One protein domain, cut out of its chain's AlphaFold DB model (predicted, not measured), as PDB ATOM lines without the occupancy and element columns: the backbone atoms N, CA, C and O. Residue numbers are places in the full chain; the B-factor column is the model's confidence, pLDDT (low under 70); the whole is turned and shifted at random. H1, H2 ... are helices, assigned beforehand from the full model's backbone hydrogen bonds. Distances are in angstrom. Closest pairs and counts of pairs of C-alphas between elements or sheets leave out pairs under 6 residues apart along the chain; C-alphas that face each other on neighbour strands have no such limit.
ATOM      1  N   PRO A  29     -21.642 -27.041  39.379       51.03
ATOM      2  CA  PRO A  29     -20.675 -28.142  39.499       51.03
ATOM      3  C   PRO A  29     -19.336 -27.866  38.794       51.03
ATOM      4  O   PRO A  29     -18.283 -28.374  39.174       51.03
ATOM      5  N   PHE A  30     -19.349 -26.973  37.803       47.47
ATOM      6  CA  PHE A  30     -18.163 -26.454  37.134       47.47
ATOM      7  C   PHE A  30     -17.194 -25.688  38.046       47.47
ATOM      8  O   PHE A  30     -15.984 -25.838  37.892       47.47
ATOM      9  N   LYS A  31     -17.677 -24.905  39.020       49.41
ATOM     10  CA  LYS A  31     -16.810 -24.214  39.991       49.41
ATOM     11  C   LYS A  31     -16.059 -25.206  40.885       49.41
ATOM     12  O   LYS A  31     -14.914 -24.930  41.234       49.41
ATOM     13  N   LEU A  32     -16.648 -26.371  41.177       52.25
ATOM     14  CA  LEU A  32     -15.995 -27.429  41.957       52.25
ATOM     15  C   LEU A  32     -14.782 -28.012  41.220       52.25
ATOM     16  O   LEU A  32     -13.753 -28.231  41.841       52.25
ATOM     17  N   VAL A  33     -14.837 -28.191  39.896       55.06
ATOM     18  CA  VAL A  33     -13.696 -28.723  39.115       55.06
ATOM     19  C   VAL A  33     -12.603 -27.667  38.871       55.06
ATOM     20  O   VAL A  33     -11.450 -28.016  38.621       55.06
ATOM     21  N   VAL A  34     -12.910 -26.369  38.962       56.44
ATOM     22  CA  VAL A  34     -11.894 -25.298  38.858       56.44
ATOM     23  C   VAL A  34     -11.119 -25.124  40.170       56.44
ATOM     24  O   VAL A  34      -9.963 -24.686  40.140       56.44
ATOM     25  N   ASP A  35     -11.682 -25.531  41.306       70.25
ATOM     26  CA  ASP A  35     -10.994 -25.501  42.596       70.25
ATOM     27  C   ASP A  35      -9.705 -26.368  42.564       70.25
ATOM     28  O   ASP A  35      -9.749 -27.560  42.231       70.25
ATOM     29  N   PRO A  36      -8.514 -25.800  42.850       74.56
ATOM     30  CA  PRO A  36      -7.253 -26.546  42.836       74.56
ATOM     31  C   PRO A  36      -7.201 -27.713  43.832       74.56
ATOM     32  O   PRO A  36      -6.609 -28.750  43.520       74.56
ATOM     33  N   VAL A  37      -7.822 -27.564  45.005       79.75
ATOM     34  CA  VAL A  37      -7.885 -28.598  46.045       79.75
ATOM     35  C   VAL A  37      -8.783 -29.736  45.578       79.75
ATOM     36  O   VAL A  37      -8.402 -30.899  45.689       79.75
ATOM     37  N   MET A  38      -9.936 -29.425  44.985       78.31
ATOM     38  CA  MET A  38     -10.819 -30.445  44.423       78.31
ATOM     39  C   MET A  38     -10.148 -31.211  43.279       78.31
ATOM     40  O   MET A  38     -10.200 -32.437  43.244       78.31
ATOM     41  N   ARG A  39      -9.425 -30.524  42.384       80.56
ATOM     42  CA  ARG A  39      -8.631 -31.189  41.333       80.56
ATOM     43  C   ARG A  39      -7.577 -32.131  41.900       80.56
ATOM     44  O   ARG A  39      -7.339 -33.189  41.322       80.56
ATOM     45  N   GLN A  40      -6.939 -31.759  43.005       84.88
ATOM     46  CA  GLN A  40      -5.998 -32.636  43.692       84.88
ATOM     47  C   GLN A  40      -6.709 -33.851  44.302       84.88
ATOM     48  O   GLN A  40      -6.228 -34.965  44.121       84.88
ATOM     49  N   ARG A  41      -7.857 -33.656  44.962       84.19
ATOM     50  CA  ARG A  41      -8.655 -34.745  45.548       84.19
ATOM     51  C   ARG A  41      -9.155 -35.724  44.492       84.19
ATOM     52  O   ARG A  41      -8.989 -36.920  44.667       84.19
ATOM     53  N   LEU A  42      -9.690 -35.227  43.378       85.19
ATOM     54  CA  LEU A  42     -10.141 -36.054  42.255       85.19
ATOM     55  C   LEU A  42      -8.993 -36.871  41.657       85.19
ATOM     56  O   LEU A  42      -9.153 -38.053  41.371       85.19
ATOM     57  N   ARG A  43      -7.817 -36.253  41.497       87.88
ATOM     58  CA  ARG A  43      -6.620 -36.955  41.022       87.88
ATOM     59  C   ARG A  43      -6.190 -38.048  41.997       87.88
ATOM     60  O   ARG A  43      -5.865 -39.140  41.552       87.88
ATOM     61  N   GLN A  44      -6.198 -37.757  43.298       89.75
ATOM     62  CA  GLN A  44      -5.856 -38.742  44.321       89.75
ATOM     63  C   GLN A  44      -6.855 -39.900  44.327       89.75
ATOM     64  O   GLN A  44      -6.431 -41.040  44.252       89.75
ATOM     65  N   ALA A  45      -8.159 -39.619  44.295       88.38
ATOM     66  CA  ALA A  45      -9.196 -40.648  44.240       88.38
ATOM     67  C   ALA A  45      -9.056 -41.560  43.007       88.38
ATOM     68  O   ALA A  45      -9.298 -42.762  43.090       88.38
ATOM     69  N   LEU A  46      -8.625 -41.009  41.865       88.38
ATOM     70  CA  LEU A  46      -8.339 -41.803  40.671       88.38
ATOM     71  C   LEU A  46      -7.116 -42.711  40.865       88.38
ATOM     72  O   LEU A  46      -7.149 -43.861  40.434       88.38
ATOM     73  N   PHE A  47      -6.052 -42.220  41.506       89.62
ATOM     74  CA  PHE A  47      -4.892 -43.050  41.838       89.62
ATOM     75  C   PHE A  47      -5.246 -44.140  42.847       89.62
ATOM     76  O   PHE A  47      -4.925 -45.293  42.600       89.62
ATOM     77  N   ASP A  48      -5.994 -43.810  43.898       88.94
ATOM     78  CA  ASP A  48      -6.429 -44.780  44.906       88.94
ATOM     79  C   ASP A  48      -7.272 -45.902  44.272       88.94
ATOM     80  O   ASP A  48      -7.122 -47.074  44.621       88.94
ATOM     81  N   LEU A  49      -8.127 -45.568  43.295       87.12
ATOM     82  CA  LEU A  49      -8.888 -46.553  42.524       87.12
ATOM     83  C   LEU A  49      -7.967 -47.481  41.718       87.12
ATOM     84  O   LEU A  49      -8.162 -48.697  41.724       87.12
ATOM     85  N   ILE A  50      -6.973 -46.921  41.026       88.81
ATOM     86  CA  ILE A  50      -5.999 -47.697  40.247       88.81
ATOM     87  C   ILE A  50      -5.195 -48.619  41.170       88.81
ATOM     88  O   ILE A  50      -5.113 -49.817  40.903       88.81
ATOM     89  N   ASP A  51      -4.676 -48.090  42.277       89.62
ATOM     90  CA  ASP A  51      -3.871 -48.837  43.245       89.62
ATOM     91  C   ASP A  51      -4.678 -49.974  43.887       89.62
ATOM     92  O   ASP A  51      -4.175 -51.086  44.053       89.62
ATOM     93  N   HIS A  52      -5.959 -49.747  44.196       86.69
ATOM     94  CA  HIS A  52      -6.838 -50.787  44.732       86.69
ATOM     95  C   HIS A  52      -7.066 -51.935  43.735       86.69
ATOM     96  O   HIS A  52      -7.074 -53.114  44.111       86.69
ATOM     97  N   HIS A  53      -7.241 -51.601  42.454       84.75
ATOM     98  CA  HIS A  53      -7.378 -52.591  41.391       84.75
ATOM     99  C   HIS A  53      -6.082 -53.375  41.164       84.75
ATOM    100  O   HIS A  53      -6.139 -54.603  41.060       84.75
ATOM    101  N   ASP A  54      -4.928 -52.704  41.144       85.25
ATOM    102  CA  ASP A  54      -3.623 -53.353  40.975       85.25
ATOM    103  C   ASP A  54      -3.293 -54.271  42.162       85.25
ATOM    104  O   ASP A  54      -2.926 -55.430  41.972       85.25
ATOM    105  N   ALA A  55      -3.551 -53.825  43.397       86.50
ATOM    106  CA  ALA A  55      -3.382 -54.650  44.593       86.50
ATOM    107  C   ALA A  55      -4.272 -55.906  44.563       86.50
ATOM    108  O   ALA A  55      -3.818 -57.009  44.882       86.50
ATOM    109  N   SER A  56      -5.531 -55.763  44.134       84.31
ATOM    110  CA  SER A  56      -6.450 -56.897  43.970       84.31
ATOM    111  C   SER A  56      -5.947 -57.885  42.913       84.31
ATOM    112  O   SER A  56      -6.001 -59.100  43.113       84.31
ATOM    113  N   LEU A  57      -5.426 -57.374  41.796       82.19
ATOM    114  CA  LEU A  57      -4.872 -58.184  40.717       82.19
ATOM    115  C   LEU A  57      -3.612 -58.941  41.157       82.19
ATOM    116  O   LEU A  57      -3.490 -60.140  40.896       82.19
ATOM    117  N   ALA A  58      -2.707 -58.265  41.866       84.31
ATOM    118  CA  ALA A  58      -1.522 -58.873  42.453       84.31
ATOM    119  C   ALA A  58      -1.900 -60.000  43.430       84.31
ATOM    120  O   ALA A  58      -1.316 -61.085  43.364       84.31
ATOM    121  N   SER A  59      -2.928 -59.804  44.266       85.06
ATOM    122  CA  SER A  59      -3.457 -60.858  45.148       85.06
ATOM    123  C   SER A  59      -3.911 -62.077  44.342       85.06
ATOM    124  O   SER A  59      -3.443 -63.187  44.580       85.06
ATOM    125  N   TYR A  60      -4.735 -61.887  43.304       82.38
ATOM    126  CA  TYR A  60      -5.204 -63.004  42.475       82.38
ATOM    127  C   TYR A  60      -4.079 -63.745  41.748       82.38
ATOM    128  O   TYR A  60      -4.135 -64.971  41.626       82.38
ATOM    129  N   PHE A  61      -3.051 -63.032  41.285       79.88
ATOM    130  CA  PHE A  61      -1.879 -63.656  40.677       79.88
ATOM    131  C   PHE A  61      -1.073 -64.469  41.701       79.88
ATOM    132  O   PHE A  61      -0.775 -65.638  41.457       79.88
ATOM    133  N   THR A  62      -0.764 -63.889  42.865       85.38
ATOM    134  CA  THR A  62       0.008 -64.571  43.923       85.38
ATOM    135  C   THR A  62      -0.718 -65.788  44.501       85.38
ATOM    136  O   THR A  62      -0.078 -66.784  44.829       85.38
ATOM    137  N   GLU A  63      -2.050 -65.759  44.546       88.38
ATOM    138  CA  GLU A  63      -2.896 -66.887  44.948       88.38
ATOM    139  C   GLU A  63      -3.031 -67.972  43.860       88.38
ATOM    140  O   GLU A  63      -3.739 -68.960  44.057       88.38
ATOM    141  N   GLY A  64      -2.390 -67.799  42.697       82.69
ATOM    142  CA  GLY A  64      -2.459 -68.735  41.571       82.69
ATOM    143  C   GLY A  64      -3.821 -68.765  40.870       82.69
ATOM    144  O   GLY A  64      -4.083 -69.666  40.074       82.69
ATOM    145  N   LYS A  65      -4.695 -67.791  41.151       81.50
ATOM    146  CA  LYS A  65      -6.025 -67.653  40.533       81.50
ATOM    147  C   LYS A  65      -5.965 -66.992  39.155       81.50
ATOM    148  O   LYS A  65      -6.957 -67.019  38.430       81.50
ATOM    149  N   LEU A  66      -4.824 -66.400  38.795       78.69
ATOM    150  CA  LEU A  66      -4.615 -65.697  37.534       78.69
ATOM    151  C   LEU A  66      -3.271 -66.093  36.907       78.69
ATOM    152  O   LEU A  66      -2.252 -66.137  37.592       78.69
ATOM    153  N   SER A  67      -3.255 -66.361  35.599       81.56
ATOM    154  CA  SER A  67      -2.011 -66.605  34.855       81.56
ATOM    155  C   SER A  67      -1.322 -65.287  34.462       81.56
ATOM    156  O   SER A  67      -1.962 -64.238  34.414       81.56
ATOM    157  N   LEU A  68      -0.024 -65.326  34.130       72.75
ATOM    158  CA  LEU A  68       0.728 -64.134  33.707       72.75
ATOM    159  C   LEU A  68       0.211 -63.544  32.379       72.75
ATOM    160  O   LEU A  68       0.236 -62.329  32.192       72.75
ATOM    161  N   GLU A  69      -0.264 -64.378  31.450       76.44
ATOM    162  CA  GLU A  69      -0.882 -63.888  30.207       76.44
ATOM    163  C   GLU A  69      -2.210 -63.187  30.501       76.44
ATOM    164  O   GLU A  69      -2.444 -62.076  30.024       76.44
ATOM    165  N   SER A  70      -3.014 -63.763  31.399       77.62
ATOM    166  CA  SER A  70      -4.253 -63.151  31.891       77.62
ATOM    167  C   SER A  70      -4.007 -61.846  32.661       77.62
ATOM    168  O   SER A  70      -4.870 -60.972  32.666       77.62
ATOM    169  N   TYR A  71      -2.837 -61.680  33.290       74.12
ATOM    170  CA  TYR A  71      -2.447 -60.444  33.980       74.12
ATOM    171  C   TYR A  71      -2.323 -59.263  33.009       74.12
ATOM    172  O   TYR A  71      -2.823 -58.175  33.283       74.12
ATOM    173  N   LYS A  72      -1.690 -59.480  31.848       78.44
ATOM    174  CA  LYS A  72      -1.539 -58.442  30.814       78.44
ATOM    175  C   LYS A  72      -2.885 -58.054  30.211       78.44
ATOM    176  O   LYS A  72      -3.196 -56.870  30.130       78.44
ATOM    177  N   GLU A  73      -3.692 -59.051  29.854       79.62
ATOM    178  CA  GLU A  73      -5.030 -58.830  29.300       79.62
ATOM    179  C   GLU A  73      -5.934 -58.084  30.293       79.62
ATOM    180  O   GLU A  73      -6.677 -57.184  29.906       79.62
ATOM    181  N   TYR A  74      -5.821 -58.377  31.594       81.19
ATOM    182  CA  TYR A  74      -6.563 -57.649  32.620       81.19
ATOM    183  C   TYR A  74      -6.210 -56.160  32.654       81.19
ATOM    184  O   TYR A  74      -7.116 -55.334  32.728       81.19
ATOM    185  N   ILE A  75      -4.924 -55.798  32.587       82.00
ATOM    186  CA  ILE A  75      -4.503 -54.388  32.583       82.00
ATOM    187  C   ILE A  75      -5.092 -53.652  31.375       82.00
ATOM    188  O   ILE A  75      -5.587 -52.533  31.514       82.00
ATOM    189  N   GLU A  76      -5.088 -54.283  30.201       82.00
ATOM    190  CA  GLU A  76      -5.684 -53.711  28.991       82.00
ATOM    191  C   GLU A  76      -7.201 -53.520  29.139       82.00
ATOM    192  O   GLU A  76      -7.733 -52.444  28.842       82.00
ATOM    193  N   LEU A  77      -7.903 -54.534  29.655       81.44
ATOM    194  CA  LEU A  77      -9.341 -54.469  29.926       81.44
ATOM    195  C   LEU A  77      -9.681 -53.423  30.989       81.44
ATOM    196  O   LEU A  77     -10.685 -52.722  30.848       81.44
ATOM    197  N   PHE A  78      -8.854 -53.294  32.025       83.62
ATOM    198  CA  PHE A  78      -9.007 -52.294  33.074       83.62
ATOM    199  C   PHE A  78      -8.835 -50.886  32.510       83.62
ATOM    200  O   PHE A  78      -9.717 -50.054  32.699       83.62
ATOM    201  N   ALA A  79      -7.766 -50.625  31.753       84.00
ATOM    202  CA  ALA A  79      -7.532 -49.319  31.141       84.00
ATOM    203  C   ALA A  79      -8.676 -48.917  30.196       84.00
ATOM    204  O   ALA A  79      -9.143 -47.775  30.232       84.00
ATOM    205  N   ARG A  80      -9.173 -49.866  29.388       83.94
ATOM    206  CA  ARG A  80     -10.332 -49.641  28.518       83.94
ATOM    207  C   ARG A  80     -11.595 -49.345  29.327       83.94
ATOM    208  O   ARG A  80     -12.240 -48.332  29.078       83.94
ATOM    209  N   SER A  81     -11.907 -50.178  30.320       82.88
ATOM    210  CA  SER A  81     -13.112 -50.032  31.148       82.88
ATOM    211  C   SER A  81     -13.090 -48.748  31.970       82.88
ATOM    212  O   SER A  81     -14.114 -48.082  32.089       82.88
ATOM    213  N   LEU A  82     -11.928 -48.367  32.512       85.25
ATOM    214  CA  LEU A  82     -11.753 -47.120  33.248       85.25
ATOM    215  C   LEU A  82     -12.034 -45.929  32.336       85.25
ATOM    216  O   LEU A  82     -12.810 -45.053  32.704       85.25
ATOM    217  N   ARG A  83     -11.458 -45.916  31.127       84.44
ATOM    218  CA  ARG A  83     -11.716 -44.856  30.151       84.44
ATOM    219  C   ARG A  83     -13.203 -44.767  29.801       84.44
ATOM    220  O   ARG A  83     -13.769 -43.686  29.892       84.44
ATOM    221  N   GLU A  84     -13.819 -45.885  29.428       86.19
ATOM    222  CA  GLU A  84     -15.233 -45.939  29.033       86.19
ATOM    223  C   GLU A  84     -16.160 -45.505  30.178       86.19
ATOM    224  O   GLU A  84     -17.096 -44.743  29.961       86.19
ATOM    225  N   THR A  85     -15.867 -45.921  31.412       85.62
ATOM    226  CA  THR A  85     -16.676 -45.577  32.591       85.62
ATOM    227  C   THR A  85     -16.514 -44.107  32.977       85.62
ATOM    228  O   THR A  85     -17.490 -43.452  33.325       85.62
ATOM    229  N   MET A  86     -15.302 -43.550  32.892       85.62
ATOM    230  CA  MET A  86     -15.061 -42.129  33.186       85.62
ATOM    231  C   MET A  86     -15.642 -41.182  32.122       85.62
ATOM    232  O   MET A  86     -15.706 -39.975  32.353       85.62
ATOM    233  N   GLU A  87     -16.094 -41.705  30.977       85.06
ATOM    234  CA  GLU A  87     -16.877 -40.963  29.981       85.06
ATOM    235  C   GLU A  87     -18.388 -40.910  30.333       85.06
ATOM    236  O   GLU A  87     -19.133 -40.199  29.659       85.06
ATOM    237  N   THR A  88     -18.859 -41.592  31.394       87.81
ATOM    238  CA  THR A  88     -20.276 -41.599  31.822       87.81
ATOM    239  C   THR A  88     -20.541 -40.791  33.101       87.81
ATOM    240  O   THR A  88     -19.635 -40.463  33.869       87.81
ATOM    241  N   ARG A  89     -21.819 -40.458  33.357       87.69
ATOM    242  CA  ARG A  89     -22.227 -39.695  34.553       87.69
ATOM    243  C   ARG A  89     -22.019 -40.514  35.815       87.69
ATOM    244  O   ARG A  89     -21.604 -39.968  36.826       87.69
ATOM    245  N   GLU A  90     -22.270 -41.814  35.735       88.88
ATOM    246  CA  GLU A  90     -22.100 -42.776  36.818       88.88
ATOM    247  C   GLU A  90     -20.634 -42.861  37.252       88.88
ATOM    248  O   GLU A  90     -20.344 -42.811  38.445       88.88
ATOM    249  N   GLY A  91     -19.701 -42.932  36.295       86.69
ATOM    250  CA  GLY A  91     -18.272 -42.956  36.600       86.69
ATOM    251  C   GLY A  91     -17.789 -41.663  37.250       86.69
ATOM    252  O   GLY A  91     -17.082 -41.694  38.257       86.69
ATOM    253  N   VAL A  92     -18.222 -40.516  36.723       86.06
ATOM    254  CA  VAL A  92     -17.888 -39.212  37.309       86.06
ATOM    255  C   VAL A  92     -18.520 -39.045  38.698       86.06
ATOM    256  O   VAL A  92     -17.846 -38.569  39.611       86.06
ATOM    257  N   ALA A  93     -19.766 -39.487  38.897       87.31
ATOM    258  CA  ALA A  93     -20.441 -39.478  40.197       87.31
ATOM    259  C   ALA A  93     -19.685 -40.320  41.228       87.31
ATOM    260  O   ALA A  93     -19.465 -39.875  42.353       87.31
ATOM    261  N   TYR A  94     -19.245 -41.517  40.835       86.50
ATOM    262  CA  TYR A  94     -18.443 -42.392  41.682       86.50
ATOM    263  C   TYR A  94     -17.157 -41.694  42.150       86.50
ATOM    264  O   TYR A  94     -16.849 -41.694  43.344       86.50
ATOM    265  N   LEU A  95     -16.443 -41.039  41.230       85.06
ATOM    266  CA  LEU A  95     -15.207 -40.327  41.550       85.06
ATOM    267  C   LEU A  95     -15.455 -39.113  42.461       85.06
ATOM    268  O   LEU A  95     -14.709 -38.896  43.413       85.06
ATOM    269  N   LEU A  96     -16.515 -38.341  42.210       85.06
ATOM    270  CA  LEU A  96     -16.906 -37.212  43.062       85.06
ATOM    271  C   LEU A  96     -17.248 -37.684  44.478       85.06
ATOM    272  O   LEU A  96     -16.747 -37.118  45.455       85.06
ATOM    273  N   LYS A  97     -17.994 -38.785  44.594       86.88
ATOM    274  CA  LYS A  97     -18.351 -39.385  45.881       86.88
ATOM    275  C   LYS A  97     -17.123 -39.832  46.669       86.88
ATOM    276  O   LYS A  97     -17.064 -39.592  47.873       86.88
ATOM    277  N   ALA A  98     -16.111 -40.390  46.001       84.69
ATOM    278  CA  ALA A  98     -14.835 -40.741  46.630       84.69
ATOM    279  C   ALA A  98     -14.091 -39.521  47.214       84.69
ATOM    280  O   ALA A  98     -13.319 -39.661  48.158       84.69
ATOM    281  N   THR A  99     -14.360 -38.309  46.714       82.25
ATOM    282  CA  THR A  99     -13.820 -37.054  47.273       82.25
ATOM    283  C   THR A  99     -14.683 -36.424  48.374       82.25
ATOM    284  O   THR A  99     -14.336 -35.355  48.882       82.25
ATOM    285  N   GLY A 100     -15.793 -37.070  48.750       83.12
ATOM    286  CA  GLY A 100     -16.759 -36.568  49.730       83.12
ATOM    287  C   GLY A 100     -17.840 -35.649  49.149       83.12
ATOM    288  O   GLY A 100     -18.552 -35.001  49.914       83.12
ATOM    289  N   LEU A 101     -17.969 -35.568  47.819       81.38
ATOM    290  CA  LEU A 101     -19.030 -34.819  47.145       81.38
ATOM    291  C   LEU A 101     -20.105 -35.764  46.614       81.38
ATOM    292  O   LEU A 101     -19.851 -36.533  45.691       81.38
ATOM    293  N   ASP A 102     -21.316 -35.656  47.148       84.94
ATOM    294  CA  ASP A 102     -22.480 -36.372  46.626       84.94
ATOM    295  C   ASP A 102     -23.281 -35.431  45.717       84.94
ATOM    296  O   ASP A 102     -23.987 -34.544  46.196       84.94
ATOM    297  N   ILE A 103     -23.085 -35.561  44.401       81.81
ATOM    298  CA  ILE A 103     -23.734 -34.724  43.382       81.81
ATOM    299  C   ILE A 103     -24.736 -35.588  42.605       81.81
ATOM    300  O   ILE A 103     -24.348 -36.653  42.110       81.81
ATOM    301  N   PRO A 104     -25.999 -35.145  42.451       83.50
ATOM    302  CA  PRO A 104     -26.988 -35.836  41.630       83.50
ATOM    303  C   PRO A 104     -26.502 -36.052  40.191       83.50
ATOM    304  O   PRO A 104     -25.883 -35.180  39.582       83.50
ATOM    305  N   MET A 105     -26.784 -37.226  39.621       83.56
ATOM    306  CA  MET A 105     -26.272 -37.591  38.292       83.56
ATOM    307  C   MET A 105     -26.721 -36.620  37.190       83.56
ATOM    308  O   MET A 105     -25.966 -36.356  36.259       83.56
ATOM    309  N   ASP A 106     -27.930 -36.076  37.285       83.56
ATOM    310  CA  ASP A 106     -28.495 -35.104  36.348       83.56
ATOM    311  C   ASP A 106     -27.763 -33.753  36.352       83.56
ATOM    312  O   ASP A 106     -27.743 -33.069  35.326       83.56
TER     313      ASP A 106
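Overview. This is residues 29 to 106 of the 117 residues of an uncharacterized protein of Verrucomicrobia bacterium SCGC AG-212-E04 (UniProt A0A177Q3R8). Two long helices, H2 and H3, make a narrow V: they run opposite ways, meet near the tight link at its point, and spread towards its mouth. The short helix H4 crosses this mouth, coming from the last residues of H3 and packing on H2, while the small helix H1 makes a corner at the first residues of H2 and residues 99 to 106 fold back past H4. The printed part has 78 residues with four named helices, H1, H2, H3 and H4 in order along the chain, and no named strand; the class is all helix. The whole is loose, with a radius of gyration of the C-alphas of 15.1 A, and it is a rod in outline, spanning 46 by 21 by 17 A.

Along the chain. H1 is residues 29 to 34, 9.3 A from first to last C-alpha, and its C-alpha 29 is at (-20.675, -28.142, 39.499). H2 is residues 36 to 62, the longest helix, 38.7 A, from C-alpha 36 at (-7.253, -26.546, 42.836) to C-alpha 62 at (0.008, -64.571, 43.923). H3, residues 68 to 86, is 27.1 A long. H4, residues 89 to 98, is 14.2 A long and ends with C-alpha 98 at (-14.835, -40.741, 46.630).

Arrangement. H1 and H2 are close but not clearly touching; their closest C-alphas, those of Val 33 and Arg 39, are 6.1 A apart, and their lines stand about perpendicular at 89 degrees. H2 and H3 form a helical hairpin, opposite ways at a shallow tilt of 27 degrees. They only just touch, with 3 pairs of C-alphas within 8 A, and with residues 57 to 61 of H2 and 68 to 71 of H3 alone; the closest C-alphas are those of Phe 61 and Tyr 71, 7.4 A apart. H4 touches H2 at residues 42 to 46 of H2 alone, about perpendicular at 85 degrees, the closest C-alphas being those of Ala 45 and Ala 98 at 6.1 A. H3 and H4 are close but not clearly touching, about perpendicular at 80 degrees; their closest C-alphas, those of Thr 85 and Gly 91, are 5.0 A apart. H1 is apart from H3 and from H4. In H2, H3 and H4 every O i to N i+4 pair is within hydrogen-bond range; in H1 it is 1 of 2, beside 3 of 3 O i to N i+3 pairs.

Size, cuts and confidence. The C-alphas farthest apart are those of Lys 31 and Gly 64, at 46.8 A, while the first and last printed C-alphas, of Pro 29 and Asp 106, are 10.9 A apart. The printed part has no cut, and the links H1 to H2, H2 to H3 and H3 to H4 are tight. The mean pLDDT of the printed part is 81.2; residues 29 to 34, which are H1, are under 70.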